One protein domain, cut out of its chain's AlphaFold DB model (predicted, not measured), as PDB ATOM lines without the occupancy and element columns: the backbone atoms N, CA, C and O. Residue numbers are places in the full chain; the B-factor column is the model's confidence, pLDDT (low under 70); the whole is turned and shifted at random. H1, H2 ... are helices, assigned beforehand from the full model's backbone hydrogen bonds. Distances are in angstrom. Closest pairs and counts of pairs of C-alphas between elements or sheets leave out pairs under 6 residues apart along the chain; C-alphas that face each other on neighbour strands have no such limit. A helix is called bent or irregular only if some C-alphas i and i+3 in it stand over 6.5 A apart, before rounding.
ATOM      1  N   GLY A 115       7.808 -55.699  24.312       86.31
ATOM      2  CA  GLY A 115       7.063 -56.186  25.477       86.31
ATOM      3  C   GLY A 115       7.015 -55.171  26.620       86.31
ATOM      4  O   GLY A 115       5.932 -54.843  27.095       86.31
ATOM      5  N   THR A 116       8.168 -54.606  26.991       86.75
ATOM      6  CA  THR A 116       8.283 -53.573  28.032       86.75
ATOM      7  C   THR A 116       7.505 -52.310  27.666       86.75
ATOM      8  O   THR A 116       6.834 -51.733  28.519       86.75
ATOM      9  N   ALA A 117       7.553 -51.891  26.398       85.81
ATOM     10  CA  ALA A 117       6.780 -50.754  25.909       85.81
ATOM     11  C   ALA A 117       5.266 -51.009  26.018       85.81
ATOM     12  O   ALA A 117       4.525 -50.152  26.499       85.81
ATOM     13  N   ALA A 118       4.799 -52.203  25.636       87.81
ATOM     14  CA  ALA A 118       3.394 -52.580  25.756       87.81
ATOM     15  C   ALA A 118       2.932 -52.707  27.220       87.81
ATOM     16  O   ALA A 118       1.827 -52.278  27.545       87.81
ATOM     17  N   ASP A 119       3.758 -53.271  28.106       88.69
ATOM     18  CA  ASP A 119       3.468 -53.353  29.544       88.69
ATOM     19  C   ASP A 119       3.346 -51.955  30.166       88.69
ATOM     20  O   ASP A 119       2.399 -51.683  30.906       88.69
ATOM     21  N   TYR A 120       4.261 -51.047  29.814       85.12
ATOM     22  CA  TYR A 120       4.207 -49.659  30.265       85.12
ATOM     23  C   TYR A 120       2.934 -48.964  29.778       85.12
ATOM     24  O   TYR A 120       2.194 -48.419  30.595       85.12
ATOM     25  N   LEU A 121       2.619 -49.039  28.479       86.81
ATOM     26  CA  LEU A 121       1.394 -48.444  27.935       86.81
ATOM     27  C   LEU A 121       0.145 -48.997  28.624       86.81
ATOM     28  O   LEU A 121      -0.726 -48.219  28.998       86.81
ATOM     29  N   ALA A 122       0.081 -50.312  28.855       87.56
ATOM     30  CA  ALA A 122      -1.021 -50.940  29.577       87.56
ATOM     31  C   ALA A 122      -1.166 -50.405  31.011       87.56
ATOM     32  O   ALA A 122      -2.288 -50.198  31.466       87.56
ATOM     33  N   SER A 123      -0.051 -50.142  31.702       86.69
ATOM     34  CA  SER A 123      -0.060 -49.586  33.064       86.69
ATOM     35  C   SER A 123      -0.610 -48.159  33.145       86.69
ATOM     36  O   SER A 123      -1.079 -47.745  34.204       86.69
ATOM     37  N   CYS A 124      -0.575 -47.417  32.037       84.38
ATOM     38  CA  CYS A 124      -1.085 -46.053  31.975       84.38
ATOM     39  C   CYS A 124      -2.554 -45.971  31.520       84.38
ATOM     40  O   CYS A 124      -3.152 -44.897  31.557       84.38
ATOM     41  N   LEU A 125      -3.155 -47.083  31.082       84.75
ATOM     42  CA  LEU A 125      -4.554 -47.107  30.660       84.75
ATOM     43  C   LEU A 125      -5.511 -47.092  31.864       84.75
ATOM     44  O   LEU A 125      -5.192 -47.622  32.931       84.75
ATOM     45  N   PRO A 126      -6.724 -46.531  31.703       80.69
ATOM     46  CA  PRO A 126      -7.758 -46.638  32.724       80.69
ATOM     47  C   PRO A 126      -8.182 -48.108  32.930       80.69
ATOM     48  O   PRO A 126      -8.039 -48.919  32.014       80.69
ATOM     49  N   PRO A 127      -8.793 -48.456  34.083       78.44
ATOM     50  CA  PRO A 127      -9.222 -49.828  34.392       78.44
ATOM     51  C   PRO A 127     -10.135 -50.470  33.339       78.44
ATOM     52  O   PRO A 127     -10.155 -51.690  33.196       78.44
ATOM     53  N   VAL A 128     -10.891 -49.647  32.604       81.00
ATOM     54  CA  VAL A 128     -11.661 -50.061  31.428       81.00
ATOM     55  C   VAL A 128     -11.102 -49.314  30.213       81.00
ATOM     56  O   VAL A 128     -11.517 -48.182  29.950       81.00
ATOM     57  N   PRO A 129     -10.128 -49.896  29.494       78.94
ATOM     58  CA  PRO A 129      -9.566 -49.272  28.307       78.94
ATOM     59  C   PRO A 129     -10.553 -49.331  27.128       78.94
ATOM     60  O   PRO A 129     -11.373 -50.252  27.054       78.94
ATOM     61  N   PRO A 130     -10.466 -48.393  26.167       83.25
ATOM     62  CA  PRO A 130     -11.191 -48.504  24.905       83.25
ATOM     63  C   PRO A 130     -10.868 -49.828  24.181       83.25
ATOM     64  O   PRO A 130      -9.724 -50.288  24.247       83.25
ATOM     65  N   PRO A 131     -11.835 -50.434  23.467       78.81
ATOM     66  CA  PRO A 131     -11.708 -51.788  22.911       78.81
ATOM     67  C   PRO A 131     -10.521 -51.962  21.950       78.81
ATOM     68  O   PRO A 131      -9.930 -53.042  21.889       78.81
ATOM     69  N   ASP A 132     -10.115 -50.897  21.264       84.31
ATOM     70  CA  ASP A 132      -9.039 -50.936  20.269       84.31
ATOM     71  C   ASP A 132      -7.645 -51.117  20.900       84.31
ATOM     72  O   ASP A 132      -6.738 -51.666  20.271       84.31
ATOM     73  N   TRP A 133      -7.471 -50.753  22.178       86.56
ATOM     74  CA  TRP A 133      -6.178 -50.841  22.869       86.56
ATOM     75  C   TRP A 133      -5.687 -52.272  23.060       86.56
ATOM     76  O   TRP A 133      -4.484 -52.522  22.984       86.56
ATOM     77  N   ALA A 134      -6.592 -53.233  23.251       85.88
ATOM     78  CA  ALA A 134      -6.210 -54.637  23.383       85.88
ATOM     79  C   ALA A 134      -5.579 -55.192  22.090       85.88
ATOM     80  O   ALA A 134      -4.706 -56.061  22.146       85.88
ATOM     81  N   SER A 135      -6.009 -54.687  20.928       87.38
ATOM     82  CA  SER A 135      -5.417 -55.019  19.628       87.38
ATOM     83  C   SER A 135      -4.069 -54.319  19.450       87.38
ATOM     84  O   SER A 135      -3.073 -54.972  19.146       87.38
ATOM     85  N   THR A 136      -4.005 -53.015  19.738       86.62
ATOM     86  CA  THR A 136      -2.783 -52.204  19.622       86.62
ATOM     87  C   THR A 136      -1.641 -52.738  20.487       86.62
ATOM     88  O   THR A 136      -0.532 -52.932  19.995       86.62
ATOM     89  N   LEU A 137      -1.903 -53.055  21.761       88.81
ATOM     90  CA  LEU A 137      -0.890 -53.615  22.664       88.81
ATOM     91  C   LEU A 137      -0.358 -54.963  22.170       88.81
ATOM     92  O   LEU A 137       0.828 -55.252  22.318       88.81
ATOM     93  N   ARG A 138      -1.220 -55.781  21.558       88.69
ATOM     94  CA  ARG A 138      -0.829 -57.066  20.972       88.69
ATOM     95  C   ARG A 138       0.051 -56.872  19.741       88.69
ATOM     96  O   ARG A 138       1.101 -57.490  19.650       88.69
ATOM     97  N   GLN A 139      -0.322 -55.956  18.847       88.12
ATOM     98  CA  GLN A 139       0.484 -55.624  17.669       88.12
ATOM     99  C   GLN A 139       1.866 -55.071  18.040       88.12
ATOM    100  O   GLN A 139       2.839 -55.399  17.368       88.12
ATOM    101  N   ILE A 140       1.971 -54.281  19.113       86.50
ATOM    102  CA  ILE A 140       3.265 -53.811  19.627       86.50
ATOM    103  C   ILE A 140       4.097 -54.994  20.140       86.50
ATOM    104  O   ILE A 140       5.248 -55.136  19.732       86.50
ATOM    105  N   ARG A 141       3.526 -55.870  20.984       90.44
ATOM    106  CA  ARG A 141       4.238 -57.048  21.525       90.44
ATOM    107  C   ARG A 141       4.743 -57.986  20.434       90.44
ATOM    108  O   ARG A 141       5.883 -58.433  20.506       90.44
ATOM    109  N   ASP A 142       3.901 -58.251  19.441       88.88
ATOM    110  CA  ASP A 142       4.167 -59.236  18.390       88.88
ATOM    111  C   ASP A 142       4.942 -58.635  17.201       88.88
ATOM    112  O   ASP A 142       5.229 -59.331  16.229       88.88
ATOM    113  N   GLY A 143       5.265 -57.334  17.240       81.62
ATOM    114  CA  GLY A 143       5.943 -56.632  16.145       81.62
ATOM    115  C   GLY A 143       5.079 -56.429  14.893       81.62
ATOM    116  O   GLY A 143       5.597 -56.091  13.831       81.62
ATOM    117  N   GLY A 144       3.761 -56.609  15.000       83.06
ATOM    118  CA  GLY A 144       2.799 -56.449  13.905       83.06
ATOM    119  C   GLY A 144       2.563 -54.997  13.467       83.06
ATOM    120  O   GLY A 144       1.933 -54.772  12.437       83.06
ATOM    121  N   ALA A 145       3.072 -54.019  14.222       81.69
ATOM    122  CA  ALA A 145       3.010 -52.595  13.898       81.69
ATOM    123  C   ALA A 145       4.416 -51.959  13.945       81.69
ATOM    124  O   ALA A 145       4.706 -51.200  14.867       81.69
ATOM    125  N   PRO A 146       5.302 -52.237  12.967       80.44
ATOM    126  CA  PRO A 146       6.728 -51.901  13.043       80.44
ATOM    127  C   PRO A 146       6.996 -50.407  13.274       80.44
ATOM    128  O   PRO A 146       7.770 -50.054  14.153       80.44
ATOM    129  N   HIS A 147       6.281 -49.517  12.579       83.19
ATOM    130  CA  HIS A 147       6.430 -48.071  12.779       83.19
ATOM    131  C   HIS A 147       5.987 -47.603  14.170       83.19
ATOM    132  O   HIS A 147       6.572 -46.679  14.728       83.19
ATOM    133  N   LEU A 148       4.953 -48.228  14.738       80.44
ATOM    134  CA  LEU A 148       4.499 -47.908  16.089       80.44
ATOM    135  C   LEU A 148       5.489 -48.450  17.122       80.44
ATOM    136  O   LEU A 148       5.828 -47.728  18.054       80.44
ATOM    137  N   THR A 149       5.983 -49.675  16.922       81.19
ATOM    138  CA  THR A 149       7.027 -50.305  17.737       81.19
ATOM    139  C   THR A 149       8.295 -49.452  17.779       81.19
ATOM    140  O   THR A 149       8.833 -49.233  18.862       81.19
ATOM    141  N   ASP A 150       8.719 -48.894  16.643       82.31
ATOM    142  CA  ASP A 150       9.868 -47.985  16.571       82.31
ATOM    143  C   ASP A 150       9.635 -46.707  17.386       82.31
ATOM    144  O   ASP A 150      10.504 -46.291  18.152       82.31
ATOM    145  N   VAL A 151       8.447 -46.102  17.289       83.06
ATOM    146  CA  VAL A 151       8.103 -44.897  18.060       83.06
ATOM    147  C   VAL A 151       8.118 -45.187  19.563       83.06
ATOM    148  O   VAL A 151       8.777 -44.472  20.322       83.06
ATOM    149  N   VAL A 152       7.462 -46.263  20.010       82.56
ATOM    150  CA  VAL A 152       7.362 -46.609  21.442       82.56
ATOM    151  C   VAL A 152       8.635 -47.233  22.019       82.56
ATOM    152  O   VAL A 152       8.715 -47.465  23.225       82.56
ATOM    153  N   SER A 153       9.653 -47.474  21.187       81.19
ATOM    154  CA  SER A 153      10.970 -47.942  21.632       81.19
ATOM    155  C   SER A 153      11.757 -46.872  22.401       81.19
ATOM    156  O   SER A 153      12.771 -47.175  23.028       81.19
ATOM    157  N   THR A 154      11.290 -45.621  22.399       79.56
ATOM    158  CA  THR A 154      11.894 -44.526  23.162       79.56
ATOM    159  C   THR A 154      10.943 -44.034  24.257       79.56
ATOM    160  O   THR A 154       9.738 -43.921  24.016       79.56
ATOM    161  N   PRO A 155      11.453 -43.659  25.449       70.75
ATOM    162  CA  PRO A 155      10.624 -43.062  26.499       70.75
ATOM    163  C   PRO A 155       9.834 -41.835  26.024       70.75
ATOM    164  O   PRO A 155       8.683 -41.648  26.409       70.75
ATOM    165  N   LEU A 156      10.425 -41.023  25.140       70.00
ATOM    166  CA  LEU A 156       9.754 -39.855  24.571       70.00
ATOM    167  C   LEU A 156       8.623 -40.238  23.608       70.00
ATOM    168  O   LEU A 156       7.624 -39.535  23.573       70.00
ATOM    169  N   GLY A 157       8.741 -41.330  22.852       71.19
ATOM    170  CA  GLY A 157       7.678 -41.789  21.953       71.19
ATOM    171  C   GLY A 157       6.519 -42.497  22.663       71.19
ATOM    172  O   GLY A 157       5.408 -42.515  22.140       71.19
ATOM    173  N   LEU A 158       6.724 -42.990  23.889       75.44
ATOM    174  CA  LEU A 158       5.638 -43.468  24.757       75.44
ATOM    175  C   LEU A 158       4.730 -42.333  25.249       75.44
ATOM    176  O   LEU A 158       3.517 -42.513  25.362       75.44
ATOM    177  N   TRP A 159       5.306 -41.159  25.520       68.50
ATOM    178  CA  TRP A 159       4.588 -39.992  26.037       68.50
ATOM    179  C   TRP A 159       3.391 -39.539  25.170       68.50
ATOM    180  O   TRP A 159       2.288 -39.428  25.711       68.50
ATOM    181  N   PRO A 160       3.534 -39.312  23.847       64.50
ATOM    182  CA  PRO A 160       2.417 -38.902  22.999       64.50
ATOM    183  C   PRO A 160       1.376 -40.010  22.807       64.50
ATOM    184  O   PRO A 160       0.197 -39.710  22.648       64.50
ATOM    185  N   VAL A 161       1.778 -41.285  22.858       63.53
ATOM    186  CA  VAL A 161       0.858 -42.430  22.722       63.53
ATOM    187  C   VAL A 161      -0.049 -42.561  23.953       63.53
ATOM    188  O   VAL A 161      -1.220 -42.910  23.819       63.53
ATOM    189  N   HIS A 162       0.458 -42.222  25.141       59.69
ATOM    190  CA  HIS A 162      -0.337 -42.148  26.369       59.69
ATOM    191  C   HIS A 162      -1.243 -40.903  26.447       59.69
ATOM    192  O   HIS A 162      -2.320 -40.967  27.038       59.69
ATOM    193  N   HIS A 163      -0.859 -39.783  25.823       55.56
ATOM    194  CA  HIS A 163      -1.624 -38.529  25.848       55.56
ATOM    195  C   HIS A 163      -2.193 -38.118  24.475       55.56
ATOM    196  O   HIS A 163      -1.783 -37.085  23.942       55.56
TER     197      HIS A 163
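What this domain is: This is residues 115 to 163 of the 169 residues of an uncharacterized protein of Actinomadura syzygii (UniProt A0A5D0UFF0). The picture is a short helical hairpin, H1 and H2, with H3 set across near its end at Gly 115 and Arg 141, and with H4 folding back from H3 to touch H1 at a steep tilt of 47 degrees, the two coming closest at Leu 121 of H1 and His 162, the last residue of H4. At the other end of the hairpin, residues 126 to 132, in the link from H1 to H2, stick out free of the rest. The printed part has 49 residues, with four named helices in the order H1, H2, H3, H4 and no named strand, in the class all helix. It is compact, with a radius of gyration of the C-alphas of 9.9 A, and the C-alphas span 26 by 21 by 15 A along their three main axes.

Where its parts are: Find C-alpha 115 at (7.063, -56.186, 25.477); from there H1, residues 115 to 124, runs 14.5 A to C-alpha 124 at (-1.085, -46.053, 31.975). Past a short link of 8 residues, look for H2 at residues 133 to 141, which measures 12.2 A from first to last C-alpha. Next comes H3, residues 146 to 152, 9.9 A long. Last is H4, residues 155 to 162, 11.0 A long, ending at C-alpha 162 at (-0.337, -42.148, 26.369).

How they stand to each other: Begin with H1 and H2, a helical hairpin: they touch and run opposite ways at a shallow tilt of 25 degrees, and their closest C-alphas, those of Gly 115 and Arg 141, are 4.9 A apart. H2 and H3 only just touch, with 3 pairs of C-alphas within 8 A, and only at the corner by their link; the closest C-alphas, of Ile 140 and Thr 149, are 5.5 A apart. Their lines are about perpendicular, at 80 degrees. H3 and H4 touch only at the corner by their link, about perpendicular at 78 degrees, with the C-alphas of Val 152 and Leu 158 closest at 4.9 A. H4 touches H1, with the C-alphas of Leu 121 and His 162 closest at 6.7 A. These two run the same way at a steep tilt of 47 degrees. H1 and H3 are close but not clearly touching, with the C-alphas of Ala 117 and Val 152 closest at 6.1 A. H2 and H4 are apart. In H1 and H3 every O i to N i+4 pair is within hydrogen-bond range; in H2 it is 4 of 5, and in H4 1 of 4, beside 4 of 5 O i to N i+3 pairs. H4 is neither bent nor irregular, but only just: C-alphas 157 and 160 are 6.1 A apart.

The domain as a whole: Look to Pro 127 and His 147 for the two C-alphas farthest apart, at 26.7 A. The printed part has no cut, and the links from H2 to H3 and from H3 to H4 are tight. The mean pLDDT of the printed part is 81.1, and residues 159 to 163 are under 70.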